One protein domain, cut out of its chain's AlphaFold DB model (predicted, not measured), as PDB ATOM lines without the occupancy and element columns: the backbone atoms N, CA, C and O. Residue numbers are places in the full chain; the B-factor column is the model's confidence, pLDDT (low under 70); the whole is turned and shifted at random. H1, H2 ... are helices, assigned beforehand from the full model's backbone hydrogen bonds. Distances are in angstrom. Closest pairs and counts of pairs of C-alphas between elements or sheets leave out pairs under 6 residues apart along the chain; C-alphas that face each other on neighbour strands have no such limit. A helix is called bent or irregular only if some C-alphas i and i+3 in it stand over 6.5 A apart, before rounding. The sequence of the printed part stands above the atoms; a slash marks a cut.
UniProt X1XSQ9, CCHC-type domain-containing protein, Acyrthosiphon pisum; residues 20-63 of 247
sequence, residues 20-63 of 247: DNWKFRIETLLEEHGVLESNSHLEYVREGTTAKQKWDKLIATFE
ATOM      1  N   ASP A  20      21.282  24.620  -3.256       79.81
ATOM      2  CA  ASP A  20      22.210  25.752  -3.299       79.81
ATOM      3  C   ASP A  20      23.002  25.793  -4.611       79.81
ATOM      4  O   ASP A  20      23.123  26.849  -5.232       79.81
ATOM      5  N   ASN A  21      23.469  24.635  -5.093       80.31
ATOM      6  CA  ASN A  21      24.161  24.538  -6.376       80.31
ATOM      7  C   ASN A  21      23.218  24.849  -7.544       80.31
ATOM      8  O   ASN A  21      23.552  25.628  -8.438       80.31
ATOM      9  N   TRP A  22      22.011  24.277  -7.518       82.44
ATOM     10  CA  TRP A  22      21.009  24.525  -8.552       82.44
ATOM     11  C   TRP A  22      20.598  26.002  -8.609       82.44
ATOM     12  O   TRP A  22      20.555  26.595  -9.690       82.44
ATOM     13  N   LYS A  23      20.363  26.615  -7.445       79.25
ATOM     14  CA  LYS A  23      20.021  28.031  -7.302       79.25
ATOM     15  C   LYS A  23      21.135  28.924  -7.846       79.25
ATOM     16  O   LYS A  23      20.844  29.799  -8.654       79.25
ATOM     17  N   PHE A  24      22.391  28.659  -7.481       81.38
ATOM     18  CA  PHE A  24      23.543  29.418  -7.973       81.38
ATOM     19  C   PHE A  24      23.646  29.391  -9.506       81.38
ATOM     20  O   PHE A  24      23.863  30.424 -10.140       81.38
ATOM     21  N   ARG A  25      23.431  28.223 -10.127       80.94
ATOM     22  CA  ARG A  25      23.457  28.079 -11.593       80.94
ATOM     23  C   ARG A  25      22.337  28.862 -12.277       80.94
ATOM     24  O   ARG A  25      22.569  29.450 -13.329       80.94
ATOM     25  N   ILE A  26      21.143  28.884 -11.684       79.62
ATOM     26  CA  ILE A  26      20.013  29.680 -12.177       79.62
ATOM     27  C   ILE A  26      20.295  31.180 -12.031       79.62
ATOM     28  O   ILE A  26      20.084  31.919 -12.988       79.62
ATOM     29  N   GLU A  27      20.788  31.629 -10.874       77.75
ATOM     30  CA  GLU A  27      21.118  33.040 -10.628       77.75
ATOM     31  C   GLU A  27      22.196  33.539 -11.599       77.75
ATOM     32  O   GLU A  27      21.988  34.553 -12.260       77.75
ATOM     33  N   THR A  28      23.265  32.761 -11.797       80.25
ATOM     34  CA  THR A  28      24.345  33.075 -12.752       80.25
ATOM     35  C   THR A  28      23.818  33.216 -14.184       80.25
ATOM     36  O   THR A  28      24.178  34.148 -14.899       80.25
ATOM     37  N   LEU A  29      22.929  32.314 -14.617       79.88
ATOM     38  CA  LEU A  29      22.374  32.360 -15.971       79.88
ATOM     39  C   LEU A  29      21.435  33.557 -16.168       79.88
ATOM     40  O   LEU A  29      21.419  34.167 -17.237       79.88
ATOM     41  N   LEU A  30      20.656  33.900 -15.140       77.38
ATOM     42  CA  LEU A  30      19.794  35.080 -15.153       77.38
ATOM     43  C   LEU A  30      20.608  36.381 -15.168       77.38
ATOM     44  O   LEU A  30      20.164  37.342 -15.796       77.38
ATOM     45  N   GLU A  31      21.770  36.427 -14.513       77.62
ATOM     46  CA  GLU A  31      22.715  37.550 -14.604       77.62
ATOM     47  C   GLU A  31      23.321  37.663 -16.003       77.62
ATOM     48  O   GLU A  31      23.261  38.735 -16.600       77.62
ATOM     49  N   GLU A  32      23.818  36.558 -16.569       77.69
ATOM     50  CA  GLU A  32      24.415  36.522 -17.915       77.69
ATOM     51  C   GLU A  32      23.440  37.015 -18.998       77.69
ATOM     52  O   GLU A  32      23.832  37.703 -19.939       77.69
ATOM     53  N   HIS A  33      22.147  36.719 -18.840       76.06
ATOM     54  CA  HIS A  33      21.099  37.159 -19.764       76.06
ATOM     55  C   HIS A  33      20.497  38.535 -19.406       76.06
ATOM     56  O   HIS A  33      19.527  38.953 -20.040       76.06
ATOM     57  N   GLY A  34      21.022  39.236 -18.393       64.25
ATOM     58  CA  GLY A  34      20.558  40.567 -17.969       64.25
ATOM     59  C   GLY A  34      19.172  40.589 -17.305       64.25
ATOM     60  O   GLY A  34      18.565  41.645 -17.121       64.25
ATOM     61  N   VAL A  35      18.638  39.423 -16.935       67.81
ATOM     62  CA  VAL A  35      17.314  39.277 -16.313       67.81
ATOM     63  C   VAL A  35      17.382  39.545 -14.807       67.81
ATOM     64  O   VAL A  35      16.412  40.037 -14.227       67.81
ATOM     65  N   LEU A  36      18.524  39.278 -14.160       60.88
ATOM     66  CA  LEU A  36      18.664  39.468 -12.714       60.88
ATOM     67  C   LEU A  36      18.682  40.951 -12.293       60.88
ATOM     68  O   LEU A  36      18.156  41.292 -11.240       60.88
ATOM     69  N   GLU A  37      19.188  41.869 -13.118       56.69
ATOM     70  CA  GLU A  37      19.116  43.314 -12.821       56.69
ATOM     71  C   GLU A  37      17.676  43.856 -12.920       56.69
ATOM     72  O   GLU A  37      17.287  44.795 -12.217       56.69
ATOM     73  N   SER A  38      16.828  43.183 -13.707       55.41
ATOM     74  CA  SER A  38      15.389  43.470 -13.819       55.41
ATOM     75  C   SER A  38      14.591  43.050 -12.569       55.41
ATOM     76  O   SER A  38      13.400  43.346 -12.447       55.41
ATOM     77  N   ASN A  39      15.235  42.368 -11.618       56.38
ATOM     78  CA  ASN A  39      14.629  41.784 -10.419       56.38
ATOM     79  C   ASN A  39      14.325  42.841  -9.334       56.38
ATOM     80  O   ASN A  39      13.446  42.635  -8.499       56.38
ATOM     81  N   SER A  40      14.943  44.027  -9.412       57.53
ATOM     82  CA  SER A  40      14.580  45.198  -8.590       57.53
ATOM     83  C   SER A  40      13.109  45.614  -8.766       57.53
ATOM     84  O   SER A  40      12.458  46.069  -7.827       57.53
ATOM     85  N   HIS A  41      12.536  45.384  -9.952       57.19
ATOM     86  CA  HIS A  41      11.127  45.649 -10.236       57.19
ATOM     87  C   HIS A  41      10.194  44.505  -9.794       57.19
ATOM     88  O   HIS A  41       8.987  44.719  -9.656       57.19
ATOM     89  N   LEU A  42      10.727  43.303  -9.538       60.97
ATOM     90  CA  LEU A  42       9.949  42.135  -9.104       60.97
ATOM     91  C   LEU A  42       9.527  42.216  -7.631       60.97
ATOM     92  O   LEU A  42       8.525  41.601  -7.254       60.97
ATOM     93  N   GLU A  43      10.202  43.031  -6.816       63.38
ATOM     94  CA  GLU A  43       9.816  43.279  -5.422       63.38
ATOM     95  C   GLU A  43       8.427  43.935  -5.318       63.38
ATOM     96  O   GLU A  43       7.592  43.505  -4.522       63.38
ATOM     97  N   TYR A  44       8.101  44.860  -6.228       59.00
ATOM     98  CA  TYR A  44       6.774  45.494  -6.316       59.00
ATOM     99  C   TYR A  44       5.651  44.511  -6.657       59.00
ATOM    100  O   TYR A  44       4.476  44.763  -6.394       59.00
ATOM    101  N   VAL A  45       6.006  43.369  -7.239       62.38
ATOM    102  CA  VAL A  45       5.094  42.385  -7.826       62.38
ATOM    103  C   VAL A  45       4.952  41.142  -6.937       62.38
ATOM    104  O   VAL A  45       4.108  40.273  -7.179       62.38
ATOM    105  N   ARG A  46       5.747  41.070  -5.865       65.88
ATOM    106  CA  ARG A  46       5.873  39.918  -4.967       65.88
ATOM    107  C   ARG A  46       4.561  39.515  -4.288       65.88
ATOM    108  O   ARG A  46       4.344  38.335  -4.044       65.88
ATOM    109  N   GLU A  47       3.672  40.475  -4.041       66.50
ATOM    110  CA  GLU A  47       2.412  40.273  -3.304       66.50
ATOM    111  C   GLU A  47       1.193  39.955  -4.195       66.50
ATOM    112  O   GLU A  47       0.086  39.792  -3.690       66.50
ATOM    113  N   GLY A  48       1.352  39.864  -5.521       61.16
ATOM    114  CA  GLY A  48       0.262  39.459  -6.417       61.16
ATOM    115  C   GLY A  48       0.202  37.939  -6.580       61.16
ATOM    116  O   GLY A  48       1.191  37.327  -6.974       61.16
ATOM    117  N   THR A  49      -0.950  37.309  -6.343       72.69
ATOM    118  CA  THR A  49      -1.128  35.860  -6.582       72.69
ATOM    119  C   THR A  49      -1.461  35.547  -8.041       72.69
ATOM    120  O   THR A  49      -1.239  34.430  -8.501       72.69
ATOM    121  N   THR A  50      -1.928  36.538  -8.806       79.44
ATOM    122  CA  THR A  50      -2.269  36.398 -10.231       79.44
ATOM    123  C   THR A  50      -1.455  37.338 -11.118       79.44
ATOM    124  O   THR A  50      -1.109  38.449 -10.716       79.44
ATOM    125  N   ALA A  51      -1.190  36.925 -12.365       73.62
ATOM    126  CA  ALA A  51      -0.479  37.744 -13.356       73.62
ATOM    127  C   ALA A  51      -1.144  39.117 -13.580       73.62
ATOM    128  O   ALA A  51      -0.454  40.116 -13.754       73.62
ATOM    129  N   LYS A  52      -2.480  39.180 -13.495       74.94
ATOM    130  CA  LYS A  52      -3.243  40.429 -13.595       74.94
ATOM    131  C   LYS A  52      -2.952  41.382 -12.432       74.94
ATOM    132  O   LYS A  52      -2.575  42.517 -12.672       74.94
ATOM    133  N   GLN A  53      -3.046  40.919 -11.183       76.50
ATOM    134  CA  GLN A  53      -2.745  41.754 -10.006       76.50
ATOM    135  C   GLN A  53      -1.302  42.262 -10.017       76.50
ATOM    136  O   GLN A  53      -1.027  43.405  -9.663       76.50
ATOM    137  N   LYS A  54      -0.383  41.393 -10.443       79.00
ATOM    138  CA  LYS A  54       1.026  41.713 -10.643       79.00
ATOM    139  C   LYS A  54       1.210  42.858 -11.648       79.00
ATOM    140  O   LYS A  54       1.901  43.829 -11.351       79.00
ATOM    141  N   TRP A  55       0.540  42.770 -12.795       78.94
ATOM    142  CA  TRP A  55       0.536  43.802 -13.832       78.94
ATOM    143  C   TRP A  55      -0.114  45.114 -13.367       78.94
ATOM    144  O   TRP A  55       0.455  46.187 -13.558       78.94
ATOM    145  N   ASP A  56      -1.249  45.035 -12.672       78.19
ATOM    146  CA  ASP A  56      -1.953  46.201 -12.131       78.19
ATOM    147  C   ASP A  56      -1.098  46.951 -11.089       78.19
ATOM    148  O   ASP A  56      -1.100  48.183 -11.044       78.19
ATOM    149  N   LYS A  57      -0.308  46.232 -10.279       78.75
ATOM    150  CA  LYS A  57       0.605  46.832  -9.291       78.75
ATOM    151  C   LYS A  57       1.818  47.502  -9.943       78.75
ATOM    152  O   LYS A  57       2.231  48.574  -9.494       78.75
ATOM    153  N   LEU A  58       2.343  46.937 -11.034       75.25
ATOM    154  CA  LEU A  58       3.358  47.601 -11.863       75.25
ATOM    155  C   LEU A  58       2.815  48.892 -12.473       75.25
ATOM    156  O   LEU A  58       3.471  49.928 -12.382       75.25
ATOM    157  N   ILE A  59       1.602  48.846 -13.026       72.88
ATOM    158  CA  ILE A  59       0.900  50.025 -13.534       72.88
ATOM    159  C   ILE A  59       0.791  51.092 -12.438       72.88
ATOM    160  O   ILE A  59       1.207  52.225 -12.647       72.88
ATOM    161  N   ALA A  60       0.304  50.744 -11.247       72.50
ATOM    162  CA  ALA A  60       0.136  51.712 -10.162       72.50
ATOM    163  C   ALA A  60       1.461  52.338  -9.683       72.50
ATOM    164  O   ALA A  60       1.479  53.498  -9.278       72.50
ATOM    165  N   THR A  61       2.558  51.578  -9.725       71.06
ATOM    166  CA  THR A  61       3.868  52.014  -9.219       71.06
ATOM    167  C   THR A  61       4.633  52.854 -10.244       71.06
ATOM    168  O   THR A  61       5.236  53.868  -9.895       71.06
ATOM    169  N   PHE A  62       4.625  52.435 -11.513       68.75
ATOM    170  CA  PHE A  62       5.487  53.006 -12.553       68.75
ATOM    171  C   PHE A  62       4.749  53.922 -13.530       68.75
ATOM    172  O   PHE A  62       5.370  54.801 -14.135       68.75
ATOM    173  N   GLU A  63       3.433  53.774 -13.687       67.06
ATOM    174  CA  GLU A  63       2.662  54.653 -14.557       67.06
ATOM    175  C   GLU A  63       2.407  55.989 -13.845       67.06
ATOM    176  O   GLU A  63       1.488  56.141 -13.041       67.06
TER     177      GLU A  63
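Overview. This is residues 20 to 63 of the 247 residues of the protein "CCHC-type domain-containing protein" of Acyrthosiphon pisum (UniProt X1XSQ9). What shape does the model take? Two helices, H1 and H3, stand at opposite ends of an open, strung-out chain, and the short helix H2 sits on the stretch that joins them. No helix touches another. What is it made of? The printed part has 44 residues, with three named helices in the order H1, H2, H3 and no named strand; its class is all helix. How spread out is it? It is loose, with a radius of gyration of the C-alphas of 12.8 A, and elongated, spanning 35 by 19 by 12 A.

Arrangement. What is near the longest helix? H1, residues 20 to 32, is close to but not clearly touching H2, residues 37 to 41; their closest C-alphas, those of Glu 31 and Glu 37, are 7.0 A apart. Where does the last helix stand? H3, residues 51 to 62, is apart from H1. It is only just apart from H2, with the closest C-alphas 8.2 A apart. How do the backbones run? In H1 and H3 every O i to N i+4 pair is within hydrogen-bond range, while H2 has 0 of 1 such pairs and 1 of 2 O i to N i+3 pairs within range.

Along the chain. Where is H1? It runs 18.3 A from C-alpha 20 at (22.210, 25.752, -3.299) to C-alpha 32. Where are the others? H2 measures 8.7 A from C-alpha 37 to C-alpha 41, and is neither bent nor irregular, but only just: C-alphas 37 and 40 are 6.5 A apart. H3 measures 16.4 A and ends with C-alpha 62 at (5.487, 53.006, -12.553).

Size, cuts and confidence. How large is it? The two C-alphas farthest apart, those of Asn 21 and Glu 63, are 37.9 A apart, and residues 20 to 25 of H1 stand free. Is it continuous? The printed part has no cut; the link from H1 to H2 is tight and that from H2 to H3 is short. Where is confidence low? Residues 34 to 48 and 62 to 63 have pLDDT under 70; the mean of the printed part is 71.5.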